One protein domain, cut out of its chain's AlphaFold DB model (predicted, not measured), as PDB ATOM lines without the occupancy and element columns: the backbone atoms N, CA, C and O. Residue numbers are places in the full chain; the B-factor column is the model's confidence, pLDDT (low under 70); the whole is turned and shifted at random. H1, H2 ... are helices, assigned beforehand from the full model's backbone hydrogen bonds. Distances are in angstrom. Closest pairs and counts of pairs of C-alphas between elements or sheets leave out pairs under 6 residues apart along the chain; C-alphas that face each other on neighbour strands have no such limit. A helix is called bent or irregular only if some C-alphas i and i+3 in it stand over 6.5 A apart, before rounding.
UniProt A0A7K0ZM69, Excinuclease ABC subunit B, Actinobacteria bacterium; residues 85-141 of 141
ATOM      1  N   ARG A  85     -11.824 -39.420  -6.002       47.72
ATOM      2  CA  ARG A  85     -12.074 -40.392  -4.921       47.72
ATOM      3  C   ARG A  85     -12.593 -41.749  -5.412       47.72
ATOM      4  O   ARG A  85     -12.307 -42.760  -4.778       47.72
ATOM      5  N   ASP A  86     -13.307 -41.792  -6.534       43.78
ATOM      6  CA  ASP A  86     -13.889 -43.041  -7.045       43.78
ATOM      7  C   ASP A  86     -12.905 -43.882  -7.874       43.78
ATOM      8  O   ASP A  86     -13.040 -45.104  -7.916       43.78
ATOM      9  N   LYS A  87     -11.876 -43.265  -8.473       44.03
ATOM     10  CA  LYS A  87     -10.807 -44.000  -9.175       44.03
ATOM     11  C   LYS A  87      -9.803 -44.605  -8.196       44.03
ATOM     12  O   LYS A  87      -9.457 -45.775  -8.326       44.03
ATOM     13  N   VAL A  88      -9.452 -43.857  -7.148       49.53
ATOM     14  CA  VAL A  88      -8.551 -44.320  -6.080       49.53
ATOM     15  C   VAL A  88      -9.127 -45.549  -5.355       49.53
ATOM     16  O   VAL A  88      -8.406 -46.505  -5.082       49.53
ATOM     17  N   LYS A  89     -10.452 -45.607  -5.148       46.31
ATOM     18  CA  LYS A  89     -11.143 -46.766  -4.542       46.31
ATOM     19  C   LYS A  89     -11.072 -48.063  -5.355       46.31
ATOM     20  O   LYS A  89     -11.168 -49.140  -4.767       46.31
ATOM     21  N   GLN A  90     -10.962 -47.994  -6.683       46.19
ATOM     22  CA  GLN A  90     -10.813 -49.198  -7.507       46.19
ATOM     23  C   GLN A  90      -9.368 -49.707  -7.517       46.19
ATOM     24  O   GLN A  90      -9.168 -50.918  -7.500       46.19
ATOM     25  N   GLU A  91      -8.383 -48.811  -7.448       46.91
ATOM     26  CA  GLU A  91      -6.959 -49.170  -7.374       46.91
ATOM     27  C   GLU A  91      -6.554 -49.694  -5.979       46.91
ATOM     28  O   GLU A  91      -5.719 -50.595  -5.868       46.91
ATOM     29  N   LEU A  92      -7.221 -49.240  -4.910       46.50
ATOM     30  CA  LEU A  92      -7.011 -49.722  -3.534       46.50
ATOM     31  C   LEU A  92      -7.415 -51.189  -3.310       46.50
ATOM     32  O   LEU A  92      -6.837 -51.855  -2.456       46.50
ATOM     33  N   LYS A  93      -8.359 -51.730  -4.092       48.88
ATOM     34  CA  LYS A  93      -8.761 -53.150  -3.998       48.88
ATOM     35  C   LYS A  93      -7.721 -54.123  -4.557       48.88
ATOM     36  O   LYS A  93      -7.810 -55.315  -4.277       48.88
ATOM     37  N   SER A  94      -6.769 -53.636  -5.354       48.06
ATOM     38  CA  SER A  94      -5.699 -54.448  -5.949       48.06
ATOM     39  C   SER A  94      -4.374 -54.403  -5.188       48.06
ATOM     40  O   SER A  94      -3.468 -55.162  -5.528       48.06
ATOM     41  N   LEU A  95      -4.243 -53.554  -4.164       51.44
ATOM     42  CA  LEU A  95      -3.021 -53.472  -3.367       51.44
ATOM     43  C   LEU A  95      -2.969 -54.641  -2.363       51.44
ATOM     44  O   LEU A  95      -3.940 -54.871  -1.635       51.44
ATOM     45  N   PRO A  96      -1.856 -55.394  -2.286       58.97
ATOM     46  CA  PRO A  96      -1.644 -56.388  -1.243       58.97
ATOM     47  C   PRO A  96      -1.870 -55.744   0.127       58.97
ATOM     48  O   PRO A  96      -1.351 -54.666   0.398       58.97
ATOM     49  N   GLN A  97      -2.582 -56.413   1.035       59.53
ATOM     50  CA  GLN A  97      -2.839 -55.926   2.404       59.53
ATOM     51  C   GLN A  97      -1.564 -55.456   3.143       59.53
ATOM     52  O   GLN A  97      -1.623 -54.630   4.053       59.53
ATOM     53  N   GLN A  98      -0.401 -55.970   2.734       57.44
ATOM     54  CA  GLN A  98       0.917 -55.549   3.209       57.44
ATOM     55  C   GLN A  98       1.299 -54.121   2.787       57.44
ATOM     56  O   GLN A  98       1.923 -53.408   3.568       57.44
ATOM     57  N   GLU A  99       0.932 -53.688   1.582       61.31
ATOM     58  CA  GLU A  99       1.211 -52.342   1.066       61.31
ATOM     59  C   GLU A  99       0.315 -51.297   1.731       61.31
ATOM     60  O   GLU A  99       0.802 -50.240   2.124       61.31
ATOM     61  N   LEU A 100      -0.953 -51.638   1.986       66.62
ATOM     62  CA  LEU A 100      -1.865 -50.783   2.751       66.62
ATOM     63  C   LEU A 100      -1.384 -50.591   4.200       66.62
ATOM     64  O   LEU A 100      -1.420 -49.483   4.728       66.62
ATOM     65  N   GLY A 101      -0.867 -51.651   4.831       70.00
ATOM     66  CA  GLY A 101      -0.261 -51.559   6.162       70.00
ATOM     67  C   GLY A 101       0.990 -50.673   6.201       70.00
ATOM     68  O   GLY A 101       1.146 -49.883   7.128       70.00
ATOM     69  N   ARG A 102       1.859 -50.759   5.182       70.88
ATOM     70  CA  ARG A 102       3.037 -49.882   5.058       70.88
ATOM     71  C   ARG A 102       2.642 -48.421   4.867       70.88
ATOM     72  O   ARG A 102       3.225 -47.557   5.508       70.88
ATOM     73  N   LEU A 103       1.632 -48.158   4.039       72.00
ATOM     74  CA  LEU A 103       1.118 -46.809   3.816       72.00
ATOM     75  C   LEU A 103       0.573 -46.190   5.110       72.00
ATOM     76  O   LEU A 103       0.895 -45.047   5.418       72.00
ATOM     77  N   ILE A 104      -0.199 -46.954   5.891       78.25
ATOM     78  CA  ILE A 104      -0.700 -46.502   7.197       78.25
ATOM     79  C   ILE A 104       0.463 -46.132   8.124       78.25
ATOM     80  O   ILE A 104       0.415 -45.081   8.752       78.25
ATOM     81  N   GLN A 105       1.517 -46.948   8.168       79.69
ATOM     82  CA  GLN A 105       2.687 -46.672   9.001       79.69
ATOM     83  C   GLN A 105       3.401 -45.374   8.590       79.69
ATOM     84  O   GLN A 105       3.724 -44.557   9.446       79.69
ATOM     85  N   THR A 106       3.602 -45.147   7.289       77.06
ATOM     86  CA  THR A 106       4.210 -43.902   6.791       77.06
ATOM     87  C   THR A 106       3.354 -42.678   7.123       77.06
ATOM     88  O   THR A 106       3.880 -41.658   7.554       77.06
ATOM     89  N   LEU A 107       2.028 -42.784   6.985       79.88
ATOM     90  CA  LEU A 107       1.109 -41.699   7.342       79.88
ATOM     91  C   LEU A 107       1.080 -41.437   8.854       79.88
ATOM     92  O   LEU A 107       0.928 -40.291   9.271       79.88
ATOM     93  N   GLU A 108       1.222 -42.471   9.689       84.56
ATOM     94  CA  GLU A 108       1.350 -42.320  11.143       84.56
ATOM     95  C   GLU A 108       2.635 -41.569  11.514       84.56
ATOM     96  O   GLU A 108       2.588 -40.656  12.340       84.56
ATOM     97  N   GLU A 109       3.763 -41.904  10.882       87.56
ATOM     98  CA  GLU A 109       5.040 -41.200  11.058       87.56
ATOM     99  C   GLU A 109       4.918 -39.723  10.652       87.56
ATOM    100  O   GLU A 109       5.259 -38.840  11.441       87.56
ATOM    101  N   GLU A 110       4.321 -39.443   9.491       81.88
ATOM    102  CA  GLU A 110       4.086 -38.077   9.007       81.88
ATOM    103  C   GLU A 110       3.106 -37.299   9.904       81.88
ATOM    104  O   GLU A 110       3.294 -36.110  10.168       81.88
ATOM    105  N   MET A 111       2.073 -37.958  10.439       91.56
ATOM    106  CA  MET A 111       1.143 -37.355  11.398       91.56
ATOM    107  C   MET A 111       1.864 -36.968  12.695       91.56
ATOM    108  O   MET A 111       1.589 -35.908  13.263       91.56
ATOM    109  N   HIS A 112       2.770 -37.822  13.177       87.25
ATOM    110  CA  HIS A 112       3.567 -37.558  14.371       87.25
ATOM    111  C   HIS A 112       4.588 -36.440  14.150       87.25
ATOM    112  O   HIS A 112       4.752 -35.592  15.033       87.25
ATOM    113  N   GLU A 113       5.216 -36.383  12.980       91.31
ATOM    114  CA  GLU A 113       6.095 -35.282  12.585       91.31
ATOM    115  C   GLU A 113       5.307 -33.969  12.490       91.31
ATOM    116  O   GLU A 113       5.658 -32.989  13.139       91.31
ATOM    117  N   ALA A 114       4.149 -33.975  11.825       86.19
ATOM    118  CA  ALA A 114       3.253 -32.824  11.744       86.19
ATOM    119  C   ALA A 114       2.760 -32.342  13.119       86.19
ATOM    120  O   ALA A 114       2.606 -31.140  13.334       86.19
ATOM    121  N   ALA A 115       2.513 -33.258  14.059       87.44
ATOM    122  CA  ALA A 115       2.150 -32.917  15.431       87.44
ATOM    123  C   ALA A 115       3.332 -32.320  16.213       87.44
ATOM    124  O   ALA A 115       3.125 -31.417  17.024       87.44
ATOM    125  N   THR A 116       4.553 -32.795  15.949       88.44
ATOM    126  CA  THR A 116       5.797 -32.242  16.513       88.44
ATOM    127  C   THR A 116       6.065 -30.836  15.971       88.44
ATOM    128  O   THR A 116       6.396 -29.935  16.736       88.44
ATOM    129  N   ASP A 117       5.799 -30.624  14.684       89.44
ATOM    130  CA  ASP A 117       5.889 -29.345  13.973       89.44
ATOM    131  C   ASP A 117       4.731 -28.372  14.268       89.44
ATOM    132  O   ASP A 117       4.629 -27.320  13.634       89.44
ATOM    133  N   LEU A 118       3.819 -28.716  15.187       90.19
ATOM    134  CA  LEU A 118       2.637 -27.918  15.556       90.19
ATOM    135  C   LEU A 118       1.634 -27.675  14.403       90.19
ATOM    136  O   LEU A 118       0.750 -26.821  14.493       90.19
ATOM    137  N   LYS A 119       1.692 -28.474  13.330       87.94
ATOM    138  CA  LYS A 119       0.761 -28.440  12.184       87.94
ATOM    139  C   LYS A 119      -0.491 -29.276  12.475       87.94
ATOM    140  O   LYS A 119      -0.790 -30.254  11.788       87.94
ATOM    141  N   PHE A 120      -1.250 -28.896  13.503       81.94
ATOM    142  CA  PHE A 120      -2.349 -29.716  14.035       81.94
ATOM    143  C   PHE A 120      -3.484 -29.989  13.047       81.94
ATOM    144  O   PHE A 120      -4.058 -31.075  13.068       81.94
ATOM    145  N   GLU A 121      -3.803 -29.050  12.157       85.62
ATOM    146  CA  GLU A 121      -4.815 -29.271  11.116       85.62
ATOM    147  C   GLU A 121      -4.373 -30.340  10.112       85.62
ATOM    148  O   GLU A 121      -5.180 -31.152   9.653       85.62
ATOM    149  N   TYR A 122      -3.077 -30.358   9.794       80.50
ATOM    150  CA  TYR A 122      -2.495 -31.351   8.903       80.50
ATOM    151  C   TYR A 122      -2.452 -32.725   9.578       80.50
ATOM    152  O   TYR A 122      -2.972 -33.689   9.022       80.50
ATOM    153  N   ALA A 123      -1.981 -32.791  10.826       85.88
ATOM    154  CA  ALA A 123      -2.034 -34.009  11.633       85.88
ATOM    155  C   ALA A 123      -3.474 -34.534  11.813       85.88
ATOM    156  O   ALA A 123      -3.711 -35.737  11.744       85.88
ATOM    157  N   ALA A 124      -4.466 -33.655  11.998       88.19
ATOM    158  CA  ALA A 124      -5.868 -34.058  12.103       88.19
ATOM    159  C   ALA A 124      -6.399 -34.655  10.792       88.19
ATOM    160  O   ALA A 124      -7.117 -35.655  10.830       88.19
ATOM    161  N   ARG A 125      -6.012 -34.087   9.643       86.12
ATOM    162  CA  ARG A 125      -6.355 -34.635   8.324       86.12
ATOM    163  C   ARG A 125      -5.731 -36.016   8.120       86.12
ATOM    164  O   ARG A 125      -6.456 -36.937   7.756       86.12
ATOM    165  N   LEU A 126      -4.440 -36.161   8.420       85.69
ATOM    166  CA  LEU A 126      -3.729 -37.441   8.334       85.69
ATOM    167  C   LEU A 126      -4.358 -38.491   9.258       85.69
ATOM    168  O   LEU A 126      -4.603 -39.615   8.838       85.69
ATOM    169  N   ARG A 127      -4.730 -38.116  10.488       88.69
ATOM    170  CA  ARG A 127      -5.442 -38.997  11.427       88.69
ATOM    171  C   ARG A 127      -6.757 -39.524  10.855       88.69
ATOM    172  O   ARG A 127      -7.093 -40.690  11.058       88.69
ATOM    173  N   ASP A 128      -7.544 -38.657  10.226       90.94
ATOM    174  CA  ASP A 128      -8.842 -39.043   9.678       90.94
ATOM    175  C   ASP A 128      -8.672 -39.929   8.428       90.94
ATOM    176  O   ASP A 128      -9.396 -40.909   8.276       90.94
ATOM    177  N   GLU A 129      -7.636 -39.690   7.621       81.88
ATOM    178  CA  GLU A 129      -7.259 -40.540   6.484       81.88
ATOM    179  C   GLU A 129      -6.742 -41.923   6.925       81.88
ATOM    180  O   GLU A 129      -7.209 -42.947   6.428       81.88
ATOM    181  N   ILE A 130      -5.881 -41.982   7.948       86.38
ATOM    182  CA  ILE A 130      -5.429 -43.235   8.579       86.38
ATOM    183  C   ILE A 130      -6.618 -44.036   9.114       86.38
ATOM    184  O   ILE A 130      -6.642 -45.263   9.000       86.38
ATOM    185  N   ARG A 131      -7.619 -43.370   9.705       87.50
ATOM    186  CA  ARG A 131      -8.832 -44.029  10.216       87.50
ATOM    187  C   ARG A 131      -9.651 -44.669   9.104       87.50
ATOM    188  O   ARG A 131     -10.144 -45.777   9.314       87.50
ATOM    189  N   ASP A 132      -9.792 -43.998   7.968       82.62
ATOM    190  CA  ASP A 132     -10.523 -44.525   6.816       82.62
ATOM    191  C   ASP A 132      -9.774 -45.717   6.196       82.62
ATOM    192  O   ASP A 132     -10.352 -46.798   6.069       82.62
ATOM    193  N   LEU A 133      -8.463 -45.593   5.961       79.56
ATOM    194  CA  LEU A 133      -7.621 -46.688   5.450       79.56
ATOM    195  C   LEU A 133      -7.573 -47.889   6.410       79.56
ATOM    196  O   LEU A 133      -7.625 -49.046   5.993       79.56
ATOM    197  N   SER A 134      -7.536 -47.633   7.720       79.62
ATOM    198  CA  SER A 134      -7.573 -48.681   8.749       79.62
ATOM    199  C   SER A 134      -8.910 -49.421   8.796       79.62
ATOM    200  O   SER A 134      -8.938 -50.593   9.179       79.62
ATOM    201  N   ARG A 135     -10.025 -48.758   8.456       84.44
ATOM    202  CA  ARG A 135     -11.333 -49.417   8.313       84.44
ATOM    203  C   ARG A 135     -11.348 -50.297   7.072       84.44
ATOM    204  O   ARG A 135     -11.689 -51.465   7.194       84.44
ATOM    205  N   GLU A 136     -10.877 -49.791   5.936       78.19
ATOM    206  CA  GLU A 136     -10.795 -50.569   4.694       78.19
ATOM    207  C   GLU A 136      -9.904 -51.815   4.846       78.19
ATOM    208  O   GLU A 136     -10.287 -52.899   4.413       78.19
ATOM    209  N   LEU A 137      -8.768 -51.713   5.552       75.94
ATOM    210  CA  LEU A 137      -7.914 -52.869   5.866       75.94
ATOM    211  C   LEU A 137      -8.619 -53.910   6.755       75.94
ATOM    212  O   LEU A 137      -8.349 -55.105   6.638       75.94
ATOM    213  N   ARG A 138      -9.488 -53.468   7.675       74.88
ATOM    214  CA  ARG A 138     -10.277 -54.365   8.536       74.88
ATOM    215  C   ARG A 138     -11.414 -55.030   7.776       74.88
ATOM    216  O   ARG A 138     -11.642 -56.206   8.007       74.88
ATOM    217  N   ASP A 139     -12.087 -54.301   6.894       73.56
ATOM    218  CA  ASP A 139     -13.191 -54.823   6.081       73.56
ATOM    219  C   ASP A 139     -12.691 -55.753   4.958       73.56
ATOM    220  O   ASP A 139     -13.447 -56.569   4.438       73.56
ATOM    221  N   ALA A 140     -11.409 -55.647   4.588       63.47
ATOM    222  CA  ALA A 140     -10.731 -56.540   3.650       63.47
ATOM    223  C   ALA A 140     -10.143 -57.817   4.295       63.47
ATOM    224  O   ALA A 140      -9.586 -58.645   3.567       63.47
ATOM    225  N   ARG A 141     -10.213 -57.961   5.627       54.09
ATOM    226  CA  ARG A 141      -9.836 -59.176   6.374       54.09
ATOM    227  C   ARG A 141     -11.024 -60.110   6.552       54.09
ATOM    228  O   ARG A 141     -10.775 -61.332   6.493       54.09
TER     229      ARG A 141
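What this domain is: This is residues 85 to 141 of the 141 residues of the protein "Excinuclease ABC subunit B" of Actinobacteria bacterium (UniProt A0A7K0ZM69). The model is a long helical hairpin of two helices, H2 and H3, side by side, with a short helix, H1, set off near the open end of the hairpin, where H2 begins and H3 ends. H2 and H3 make the long axis, while H1 is turned away from it and touches neither of them. The printed part has 57 residues with three named helices, in the order H1, H2, H3, and no named strand; the class is all helix. The whole is only just compact, close to loose, with a radius of gyration of the C-alphas of 12.3 A, and its outline is elongated, with spans of 35 by 22 by 15 A.

How they stand to each other: H2, residues 97 to 116, and H3, residues 120 to 139, touch, with 24 pairs of C-alphas within 8 A. Their closest C-alphas are those of Met 111 and Ala 123, 4.6 A apart. Their centres are 9.3 A apart. Their lines stand at a shallow tilt of 18 degrees, and they run opposite ways; together they form a helical hairpin. H1, residues 85 to 92, is apart from H3. H1 is only just apart from H2, with the closest C-alphas 8.2 A from each other. In H2 and H3 every O i to N i+4 pair of the backbone is within hydrogen-bond range, and in H1 3 of 4 are.

Where its parts are: H2 begins at C-alpha 97, at (-2.839, -55.926, 2.404), and measures 28.9 A from first to last C-alpha over its 20 residues, Gln 97 to Thr 116. H3 also has 20 residues, Phe 120 to Asp 139, and measures 28.5 A; it ends at C-alpha 139, at (-13.191, -54.823, 6.081). H1 has 8 residues, Arg 85 to Leu 92, and measures 10.7 A; its first C-alpha, that of Arg 85, is at (-12.074, -40.392, -4.921). The three helices are not bent.

The domain as a whole: The two C-alphas farthest apart are those of Ser 94 and Leu 118, at 35.2 A. The C-alphas of Arg 85 and Arg 141, the first and last printed residues, are 22.0 A apart, and residue 141 is the chain's last. The printed part has no cut. The link from H1 to H2, with 4 residues between them, is tight, and so is the link from H2 to H3, with 3; no link is long. The mean pLDDT of the printed part is 73.3. Confidence is low, under 70, in 18 residues, namely residues 85 to 100 and residues 140 to 141. The mean pLDDT is 46 for H1, 78 for H2 and 83 for H3.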